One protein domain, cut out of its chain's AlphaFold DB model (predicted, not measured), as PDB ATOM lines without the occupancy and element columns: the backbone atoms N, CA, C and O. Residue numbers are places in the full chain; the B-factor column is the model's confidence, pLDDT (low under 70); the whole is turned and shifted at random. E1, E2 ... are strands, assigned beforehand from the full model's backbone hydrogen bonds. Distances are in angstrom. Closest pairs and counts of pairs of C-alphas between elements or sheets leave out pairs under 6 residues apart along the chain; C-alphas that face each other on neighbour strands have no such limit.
ATOM      1  N   THR A   2      32.400 127.136  32.473       80.88
ATOM      2  CA  THR A   2      32.283 126.371  33.731       80.88
ATOM      3  C   THR A   2      32.109 124.880  33.451       80.88
ATOM      4  O   THR A   2      31.010 124.433  33.132       80.88
ATOM      5  N   PHE A   3      33.183 124.104  33.607       85.81
ATOM      6  CA  PHE A   3      33.184 122.645  33.468       85.81
ATOM      7  C   PHE A   3      33.637 121.940  34.738       85.81
ATOM      8  O   PHE A   3      34.474 122.447  35.491       85.81
ATOM      9  N   ARG A   4      33.112 120.735  34.970       84.75
ATOM     10  CA  ARG A   4      33.437 119.971  36.175       84.75
ATOM     11  C   ARG A   4      34.850 119.398  36.100       84.75
ATOM     12  O   ARG A   4      35.261 118.808  35.101       84.75
ATOM     13  N   ARG A   5      35.565 119.507  37.218       85.12
ATOM     14  CA  ARG A   5      36.884 118.909  37.437       85.12
ATOM     15  C   ARG A   5      36.872 118.136  38.751       85.12
ATOM     16  O   ARG A   5      36.349 118.626  39.748       85.12
ATOM     17  N   ASN A   6      37.442 116.937  38.751       83.94
ATOM     18  CA  ASN A   6      37.639 116.124  39.943       83.94
ATOM     19  C   ASN A   6      39.126 116.121  40.307       83.94
ATOM     20  O   ASN A   6      39.910 115.378  39.719       83.94
ATOM     21  N   LYS A   7      39.514 116.963  41.272       80.88
ATOM     22  CA  LYS A   7      40.916 117.197  41.654       80.88
ATOM     23  C   LYS A   7      41.758 117.606  40.437       80.88
ATOM     24  O   LYS A   7      41.732 118.766  40.038       80.88
ATOM     25  N   THR A   8      42.470 116.661  39.831       79.38
ATOM     26  CA  THR A   8      43.322 116.868  38.656       79.38
ATOM     27  C   THR A   8      42.638 116.495  37.343       79.38
ATOM     28  O   THR A   8      42.989 117.075  36.317       79.38
ATOM     29  N   GLU A   9      41.637 115.614  37.368       86.44
ATOM     30  CA  GLU A   9      40.993 115.040  36.185       86.44
ATOM     31  C   GLU A   9      39.805 115.887  35.705       86.44
ATOM     32  O   GLU A   9      38.957 116.308  36.497       86.44
ATOM     33  N   CYS A  10      39.721 116.131  34.398       87.88
ATOM     34  CA  CYS A  10      38.582 116.814  33.791       87.88
ATOM     35  C   CYS A  10      37.397 115.854  33.632       87.88
ATOM     36  O   CYS A  10      37.501 114.855  32.924       87.88
ATOM     37  N   VAL A  11      36.270 116.172  34.274       88.75
ATOM     38  CA  VAL A  11      35.025 115.392  34.160       88.75
ATOM     39  C   VAL A  11      34.256 115.815  32.915       88.75
ATOM     40  O   VAL A  11      33.818 114.964  32.147       88.75
ATOM     41  N   ASP A  12      34.144 117.123  32.706       89.56
ATOM     42  CA  ASP A  12      33.705 117.709  31.444       89.56
ATOM     43  C   ASP A  12      34.868 118.497  30.860       89.56
ATOM     44  O   ASP A  12      35.667 119.061  31.618       89.56
ATOM     45  N   TYR A  13      34.974 118.541  29.538       90.50
ATOM     46  CA  TYR A  13      36.065 119.258  28.899       90.50
ATOM     47  C   TYR A  13      35.752 119.713  27.482       90.50
ATOM     48  O   TYR A  13      34.877 119.174  26.804       90.50
ATOM     49  N   VAL A  14      36.547 120.680  27.038       91.56
ATOM     50  CA  VAL A  14      36.707 121.049  25.631       91.56
ATOM     51  C   VAL A  14      38.117 120.680  25.199       91.56
ATOM     52  O   VAL A  14      39.062 120.815  25.977       91.56
ATOM     53  N   GLN A  15      38.259 120.186  23.979       92.69
ATOM     54  CA  GLN A  15      39.543 119.851  23.378       92.69
ATOM     55  C   GLN A  15      39.507 120.233  21.901       92.69
ATOM     56  O   GLN A  15      38.501 119.986  21.232       92.69
ATOM     57  N   PHE A  16      40.589 120.822  21.402       92.25
ATOM     58  CA  PHE A  16      40.734 121.151  19.988       92.25
ATOM     59  C   PHE A  16      41.698 120.179  19.326       92.25
ATOM     60  O   PHE A  16      42.673 119.734  19.935       92.25
ATOM     61  N   LYS A  17      41.419 119.861  18.069       93.50
ATOM     62  CA  LYS A  17      42.247 119.013  17.228       93.50
ATOM     63  C   LYS A  17      42.505 119.696  15.897       93.50
ATOM     64  O   LYS A  17      41.583 120.174  15.236       93.50
ATOM     65  N   ARG A  18      43.775 119.731  15.522       91.94
ATOM     66  CA  ARG A  18      44.281 120.371  14.309       91.94
ATOM     67  C   ARG A  18      44.301 119.422  13.119       91.94
ATOM     68  O   ARG A  18      44.133 118.205  13.249       91.94
ATOM     69  N   SER A  19      44.552 119.985  11.940       91.00
ATOM     70  CA  SER A  19      44.655 119.225  10.690       91.00
ATOM     71  C   SER A  19      45.824 118.228  10.679       91.00
ATOM     72  O   SER A  19      45.728 117.168  10.057       91.00
ATOM     73  N   ASP A  20      46.887 118.516  11.430       89.94
ATOM     74  CA  ASP A  20      48.053 117.650  11.659       89.94
ATOM     75  C   ASP A  20      47.803 116.526  12.684       89.94
ATOM     76  O   ASP A  20      48.712 115.757  12.999       89.94
ATOM     77  N   ARG A  21      46.557 116.386  13.161       89.69
ATOM     78  CA  ARG A  21      46.116 115.441  14.199       89.69
ATOM     79  C   ARG A  21      46.684 115.716  15.590       89.69
ATOM     80  O   ARG A  21      46.487 114.876  16.468       89.69
ATOM     81  N   GLN A  22      47.343 116.851  15.813       89.00
ATOM     82  CA  GLN A  22      47.697 117.259  17.165       89.00
ATOM     83  C   GLN A  22      46.441 117.686  17.921       89.00
ATOM     84  O   GLN A  22      45.560 118.354  17.375       89.00
ATOM     85  N   GLU A  23      46.363 117.271  19.180       90.31
ATOM     86  CA  GLU A  23      45.260 117.595  20.072       90.31
ATOM     87  C   GLU A  23      45.772 118.427  21.239       90.31
ATOM     88  O   GLU A  23      46.836 118.157  21.802       90.31
ATOM     89  N   THR A  24      44.986 119.422  21.636       88.38
ATOM     90  CA  THR A  24      45.282 120.210  22.827       88.38
ATOM     91  C   THR A  24      45.100 119.373  24.088       88.38
ATOM     92  O   THR A  24      44.473 118.308  24.094       88.38
ATOM     93  N   GLN A  25      45.580 119.905  25.208       88.06
ATOM     94  CA  GLN A  25      45.151 119.420  26.515       88.06
ATOM     95  C   GLN A  25      43.638 119.635  26.698       88.06
ATOM     96  O   GLN A  25      43.013 120.462  26.031       88.06
ATOM     97  N   LYS A  26      43.044 118.875  27.622       89.88
ATOM     98  CA  LYS A  26      41.625 118.992  27.971       89.88
ATOM     99  C   LYS A  26      41.400 120.235  28.826       89.88
ATOM    100  O   LYS A  26      41.928 120.329  29.934       89.88
ATOM    101  N   PHE A  27      40.577 121.157  28.344       87.56
ATOM    102  CA  PHE A  27      40.217 122.371  29.069       87.56
ATOM    103  C   PHE A  27      38.995 122.126  29.953       87.56
ATOM    104  O   PHE A  27      37.922 121.793  29.452       87.56
ATOM    105  N   CYS A  28      39.140 122.316  31.264       87.00
ATOM    106  CA  CYS A  28      38.059 122.169  32.238       87.00
ATOM    107  C   CYS A  28      38.229 123.113  33.438       87.00
ATOM    108  O   CYS A  28      39.275 123.739  33.607       87.00
ATOM    109  N   GLY A  29      37.215 123.185  34.305       82.88
ATOM    110  CA  GLY A  29      37.192 124.076  35.465       82.88
ATOM    111  C   GLY A  29      36.418 125.368  35.212       82.88
ATOM    112  O   GLY A  29      35.621 125.457  34.275       82.88
ATOM    113  N   ASN A  30      36.628 126.356  36.083       78.69
ATOM    114  CA  ASN A  30      36.093 127.700  35.897       78.69
ATOM    115  C   ASN A  30      37.147 128.555  35.196       78.69
ATOM    116  O   ASN A  30      38.250 128.722  35.714       78.69
ATOM    117  N   PHE A  31      36.800 129.057  34.020       74.38
ATOM    118  CA  PHE A  31      37.655 129.910  33.222       74.38
ATOM    119  C   PHE A  31      36.970 131.251  33.007       74.38
ATOM    120  O   PHE A  31      35.928 131.323  32.345       74.38
ATOM    121  N   ASP A  32      37.578 132.296  33.559       69.94
ATOM    122  CA  ASP A  32      37.224 133.679  33.287       69.94
ATOM    123  C   ASP A  32      38.413 134.372  32.615       69.94
ATOM    124  O   ASP A  32      39.488 134.539  33.208       69.94
ATOM    125  N   ARG A  33      38.202 134.781  31.360       64.62
ATOM    126  CA  ARG A  33      39.197 135.482  30.542       64.62
ATOM    127  C   ARG A  33      39.661 136.765  31.223       64.62
ATOM    128  O   ARG A  33      40.852 137.051  31.196       64.62
ATOM    129  N   ASN A  34      38.762 137.493  31.887       61.78
ATOM    130  CA  ASN A  34      39.095 138.779  32.507       61.78
ATOM    131  C   ASN A  34      40.148 138.642  33.616       61.78
ATOM    132  O   ASN A  34      40.866 139.595  33.918       61.78
ATOM    133  N   THR A  35      40.260 137.453  34.209       56.41
ATOM    134  CA  THR A  35      41.217 137.166  35.285       56.41
ATOM    135  C   THR A  35      42.483 136.461  34.800       56.41
ATOM    136  O   THR A  35      43.516 136.535  35.465       56.41
ATOM    137  N   THR A  36      42.444 135.822  33.628       56.44
ATOM    138  CA  THR A  36      43.578 135.058  33.097       56.44
ATOM    139  C   THR A  36      44.442 135.957  32.220       56.44
ATOM    140  O   THR A  36      44.309 135.984  30.999       56.44
ATOM    141  N   LYS A  37      45.347 136.716  32.845       47.75
ATOM    142  CA  LYS A  37      46.405 137.416  32.108       47.75
ATOM    143  C   LYS A  37      47.390 136.381  31.568       47.75
ATOM    144  O   LYS A  37      48.024 135.668  32.342       47.75
ATOM    145  N   TYR A  38      47.506 136.299  30.246       52.88
ATOM    146  CA  TYR A  38      48.561 135.533  29.596       52.88
ATOM    147  C   TYR A  38      49.914 136.127  29.987       52.88
ATOM    148  O   TYR A  38      50.195 137.286  29.689       52.88
ATOM    149  N   TYR A  39      50.744 135.342  30.673       35.34
ATOM    150  CA  TYR A  39      52.162 135.651  30.787       35.34
ATOM    151  C   TYR A  39      52.825 135.152  29.502       35.34
ATOM    152  O   TYR A  39      52.797 133.940  29.267       35.34
ATOM    153  N   PRO A  40      53.385 136.032  28.654       41.81
ATOM    154  CA  PRO A  40      54.248 135.568  27.583       41.81
ATOM    155  C   PRO A  40      55.408 134.808  28.232       41.81
ATOM    156  O   PRO A  40      56.104 135.336  29.103       41.81
ATOM    157  N   SER A  53      57.329 124.199  19.009       40.88
ATOM    158  CA  SER A  53      57.591 124.725  20.365       40.88
ATOM    159  C   SER A  53      56.874 126.044  20.694       40.88
ATOM    160  O   SER A  53      56.761 126.386  21.871       40.88
ATOM    161  N   PHE A  54      56.346 126.774  19.703       43.00
ATOM    162  CA  PHE A  54      55.623 128.044  19.928       43.00
ATOM    163  C   PHE A  54      54.267 127.868  20.643       43.00
ATOM    164  O   PHE A  54      53.711 128.827  21.176       43.00
ATOM    165  N   PHE A  55      53.729 126.645  20.696       49.03
ATOM    166  CA  PHE A  55      52.385 126.351  21.212       49.03
ATOM    167  C   PHE A  55      52.367 125.767  22.639       49.03
ATOM    168  O   PHE A  55      51.313 125.383  23.129       49.03
ATOM    169  N   SER A  56      53.511 125.688  23.335       38.06
ATOM    170  CA  SER A  56      53.603 125.012  24.650       38.06
ATOM    171  C   SER A  56      53.219 125.866  25.871       38.06
ATOM    172  O   SER A  56      53.268 125.379  27.002       38.06
ATOM    173  N   GLY A  57      52.802 127.119  25.682       44.75
ATOM    174  CA  GLY A  57      52.101 127.861  26.733       44.75
ATOM    175  C   GLY A  57      50.673 127.336  26.853       44.75
ATOM    176  O   GLY A  57      50.033 127.101  25.838       44.75
ATOM    177  N   SER A  58      50.154 127.136  28.067       51.44
ATOM    178  CA  SER A  58      48.770 126.694  28.285       51.44
ATOM    179  C   SER A  58      47.778 127.762  27.802       51.44
ATOM    180  O   SER A  58      47.314 128.593  28.587       51.44
ATOM    181  N   THR A  59      47.489 127.777  26.504       63.00
ATOM    182  CA  THR A  59      46.540 128.686  25.868       63.00
ATOM    183  C   THR A  59      45.193 128.008  25.711       63.00
ATOM    184  O   THR A  59      45.102 126.861  25.292       63.00
ATOM    185  N   TYR A  60      44.118 128.726  26.033       77.00
ATOM    186  CA  TYR A  60      42.735 128.259  25.850       77.00
ATOM    187  C   TYR A  60      42.227 128.515  24.423       77.00
ATOM    188  O   TYR A  60      41.029 128.637  24.187       77.00
ATOM    189  N   ALA A  61      43.158 128.653  23.485       83.50
ATOM    190  CA  ALA A  61      42.933 128.972  22.091       83.50
ATOM    191  C   ALA A  61      43.922 128.158  21.259       83.50
ATOM    192  O   ALA A  61      45.054 127.933  21.695       83.50
ATOM    193  N   GLU A  62      43.482 127.753  20.073       88.88
ATOM    194  CA  GLU A  62      44.258 126.943  19.143       88.88
ATOM    195  C   GLU A  62      44.206 127.560  17.745       88.88
ATOM    196  O   GLU A  62      43.208 128.181  17.373       88.88
ATOM    197  N   PHE A  63      45.279 127.388  16.971       89.25
ATOM    198  CA  PHE A  63      45.381 127.909  15.611       89.25
ATOM    199  C   PHE A  63      45.921 126.834  14.666       89.25
ATOM    200  O   PHE A  63      47.014 126.304  14.858       89.25
ATOM    201  N   ASP A  64      45.160 126.532  13.614       90.38
ATOM    202  CA  ASP A  64      45.559 125.611  12.550       90.38
ATOM    203  C   ASP A  64      45.850 126.398  11.274       90.38
ATOM    204  O   ASP A  64      44.960 127.071  10.768       90.38
ATOM    205  N   ILE A  65      47.055 126.266  10.710       88.12
ATOM    206  CA  ILE A  65      47.456 126.944   9.458       88.12
ATOM    207  C   ILE A  65      46.609 126.461   8.261       88.12
ATOM    208  O   ILE A  65      46.422 127.191   7.282       88.12
ATOM    209  N   GLY A  66      46.079 125.236   8.331       86.75
ATOM    210  CA  GLY A  66      45.190 124.648   7.330       86.75
ATOM    211  C   GLY A  66      43.735 125.119   7.416       86.75
ATOM    212  O   GLY A  66      42.936 124.750   6.550       86.75
ATOM    213  N   GLY A  67      43.385 125.927   8.419       87.50
ATOM    214  CA  GLY A  67      42.049 126.477   8.620       87.50
ATOM    215  C   GLY A  67      41.033 125.440   9.082       87.50
ATOM    216  O   GLY A  67      39.832 125.637   8.895       87.50
ATOM    217  N   LYS A  68      41.496 124.311   9.634       90.81
ATOM    218  CA  LYS A  68      40.644 123.213  10.088       90.81
ATOM    219  C   LYS A  68      40.890 122.931  11.562       90.81
ATOM    220  O   LYS A  68      41.948 122.440  11.949       90.81
ATOM    221  N   LEU A  69      39.862 123.187  12.360       91.94
ATOM    222  CA  LEU A  69      39.814 122.842  13.772       91.94
ATOM    223  C   LEU A  69      38.611 121.936  14.019       91.94
ATOM    224  O   LEU A  69      37.486 122.258  13.639       91.94
ATOM    225  N   GLU A  70      38.862 120.798  14.650       94.50
ATOM    226  CA  GLU A  70      37.834 119.926  15.199       94.50
ATOM    227  C   GLU A  70      37.728 120.195  16.702       94.50
ATOM    228  O   GLU A  70      38.726 120.178  17.422       94.50
ATOM    229  N   THR A  71      36.511 120.446  17.177       94.00
ATOM    230  CA  THR A  71      36.253 120.764  18.582       94.00
ATOM    231  C   THR A  71      35.465 119.638  19.221       94.00
ATOM    232  O   THR A  71      34.319 119.379  18.855       94.00
ATOM    233  N   THR A  72      36.058 118.997  20.223       94.75
ATOM    234  CA  THR A  72      35.387 117.984  21.036       94.75
ATOM    235  C   THR A  72      34.894 118.613  22.327       94.75
ATOM    236  O   THR A  72      35.689 119.079  23.142       94.75
ATOM    237  N   ILE A  73      33.578 118.596  22.529       93.31
ATOM    238  CA  ILE A  73      32.936 118.998  23.780       93.31
ATOM    239  C   ILE A  73      32.417 117.728  24.445       93.31
ATOM    240  O   ILE A  73      31.505 117.078  23.933       93.31
ATOM    241  N   PHE A  74      32.999 117.366  25.583       92.06
ATOM    242  CA  PHE A  74      32.595 116.189  26.339       92.06
ATOM    243  C   PHE A  74      31.917 116.597  27.642       92.06
ATOM    244  O   PHE A  74      32.492 117.323  28.454       92.06
ATOM    245  N   ILE A  75      30.702 116.088  27.855       89.31
ATOM    246  CA  ILE A  75      29.918 116.309  29.070       89.31
ATOM    247  C   ILE A  75      29.574 114.946  29.665       89.31
ATOM    248  O   ILE A  75      28.846 114.152  29.064       89.31
ATOM    249  N   ALA A  76      30.091 114.661  30.856       87.69
ATOM    250  CA  ALA A  76      29.860 113.379  31.503       87.69
ATOM    251  C   ALA A  76      28.403 113.238  31.969       87.69
ATOM    252  O   ALA A  76      27.823 114.145  32.575       87.69
ATOM    253  N   LYS A  77      27.843 112.032  31.820       83.06
ATOM    254  CA  LYS A  77      26.538 111.642  32.381       83.06
ATOM    255  C   LYS A  77      26.630 111.377  33.893       83.06
ATOM    256  O   LYS A  77      26.314 110.296  34.379       83.06
ATOM    257  N   LYS A  78      27.125 112.353  34.649       77.62
ATOM    258  CA  LYS A  78      27.077 112.387  36.118       77.62
ATOM    259  C   LYS A  78      26.120 113.503  36.529       77.62
ATOM    260  O   LYS A  78      26.070 114.528  35.856       77.62
ATOM    261  N   GLY A  79      25.355 113.319  37.603       65.94
ATOM    262  CA  GLY A  79      24.507 114.387  38.143       65.94
ATOM    263  C   GLY A  79      25.352 115.576  38.607       65.94
ATOM    264  O   GLY A  79      26.483 115.399  39.070       65.94
ATOM    265  N   TYR A  80      24.836 116.794  38.462       65.19
ATOM    266  CA  TYR A  80      25.432 117.948  39.126       65.19
ATOM    267  C   TYR A  80      25.172 117.822  40.629       65.19
ATOM    268  O   TYR A  80      24.032 117.660  41.044       65.19
ATOM    269  N   LEU A  81      26.231 117.900  41.442       61.47
ATOM    270  CA  LEU A  81      26.104 117.956  42.907       61.47
ATOM    271  C   LEU A  81      25.355 119.216  43.368       61.47
ATOM    272  O   LEU A  81      24.803 119.230  44.460       61.47
ATOM    273  N   PHE A  82      25.323 120.250  42.524       60.94
ATOM    274  CA  PHE A  82      24.636 121.509  42.775       60.94
ATOM    275  C   PHE A  82      23.770 121.857  41.555       60.94
ATOM    276  O   PHE A  82      24.334 122.189  40.509       60.94
ATOM    277  N   PRO A  83      22.431 121.785  41.654       60.22
ATOM    278  CA  PRO A  83      21.520 122.080  40.542       60.22
ATOM    279  C   PRO A  83      21.554 123.552  40.095       60.22
ATOM    280  O   PRO A  83      21.058 123.883  39.027       60.22
ATOM    281  N   GLU A  84      22.174 124.429  40.886       58.00
ATOM    282  CA  GLU A  84      22.203 125.879  40.669       58.00
ATOM    283  C   GLU A  84      23.310 126.356  39.707       58.00
ATOM    284  O   GLU A  84      23.331 127.517  39.306       58.00
ATOM    285  N   LYS A  85      24.248 125.481  39.312       68.06
ATOM    286  CA  LYS A  85      25.337 125.830  38.382       68.06
ATOM    287  C   LYS A  85      25.108 125.198  37.016       68.06
ATOM    288  O   LYS A  85      25.559 124.084  36.756       68.06
ATOM    289  N   VAL A  86      24.446 125.943  36.136       71.69
ATOM    290  CA  VAL A  86      24.356 125.599  34.714       71.69
ATOM    291  C   VAL A  86      25.753 125.724  34.086       71.69
ATOM    292  O   VAL A  86      26.416 126.748  34.286       71.69
ATOM    293  N   PRO A  87      26.241 124.714  33.345       74.38
ATOM    294  CA  PRO A  87      27.492 124.840  32.609       74.38
ATOM    295  C   PRO A  87      27.337 125.909  31.522       74.38
ATOM    296  O   PRO A  87      26.518 125.777  30.615       74.38
ATOM    297  N   THR A  88      28.129 126.975  31.601       80.19
ATOM    298  CA  THR A  88      28.184 127.997  30.550       80.19
ATOM    299  C   THR A  88      29.416 127.765  29.689       80.19
ATOM    300  O   THR A  88      30.539 127.716  30.202       80.19
ATOM    301  N   LEU A  89      29.208 127.654  28.379       85.12
ATOM    302  CA  LEU A  89      30.249 127.507  27.371       85.12
ATOM    303  C   LEU A  89      30.116 128.635  26.347       85.12
ATOM    304  O   LEU A  89      29.037 128.861  25.813       85.12
ATOM    305  N   SER A  90      31.225 129.314  26.071       86.69
ATOM    306  CA  SER A  90      31.353 130.252  24.960       86.69
ATOM    307  C   SER A  90      32.616 129.869  24.199       86.69
ATOM    308  O   SER A  90      33.672 129.708  24.812       86.69
ATOM    309  N   ILE A  91      32.475 129.641  22.895       88.88
ATOM    310  CA  ILE A  91      33.566 129.316  21.977       88.88
ATOM    311  C   ILE A  91      33.463 130.302  20.822       88.88
ATOM    312  O   ILE A  91      32.379 130.492  20.271       88.88
ATOM    313  N   VAL A  92      34.590 130.908  20.468       90.94
ATOM    314  CA  VAL A  92      34.698 131.857  19.363       90.94
ATOM    315  C   VAL A  92      35.467 131.172  18.243       90.94
ATOM    316  O   VAL A  92      36.540 130.619  18.473       90.94
TER     317      VAL A  92
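This is residues 2 to 40 and 53 to 92 of the 248 residues of an uncharacterized protein of Vespula germanica (UniProt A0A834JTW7). This domain has little regular structure: a two-stranded antiparallel ribbon, E1 beside E2, with long loops around it. After E1 the chain folds back beside it and then leads away toward the cut; after E2 it swings out past the ribbon's end and turns back. The printed part has 79 residues, no named helix and two named strands, E1 then E2, holding 12 residues; the class is all strand. It is only just loose, close to compact, with a radius of gyration of the C-alphas of 13.9 A and spans of 41 by 27 by 23 A.

E1, residues 13 to 18, is 16.8 A long and begins at C-alpha 13 (36.065, 119.258, 28.899). E2, residues 69 to 74, is 15.9 A long and ends at C-alpha 74 (32.595, 116.189, 26.339).

E1 and E2 are antiparallel at 160 degrees. N 15 and O 72, 2.9 A apart, are within hydrogen-bond range. Residues 2 to 3 pair antiparallel with 29 to 30.

Residues 41 to 52 are not printed; C-alphas 40 and 53 are 13.4 A apart. Residues 32 to 40, 53 to 59 and 79 to 85 have pLDDT under 70.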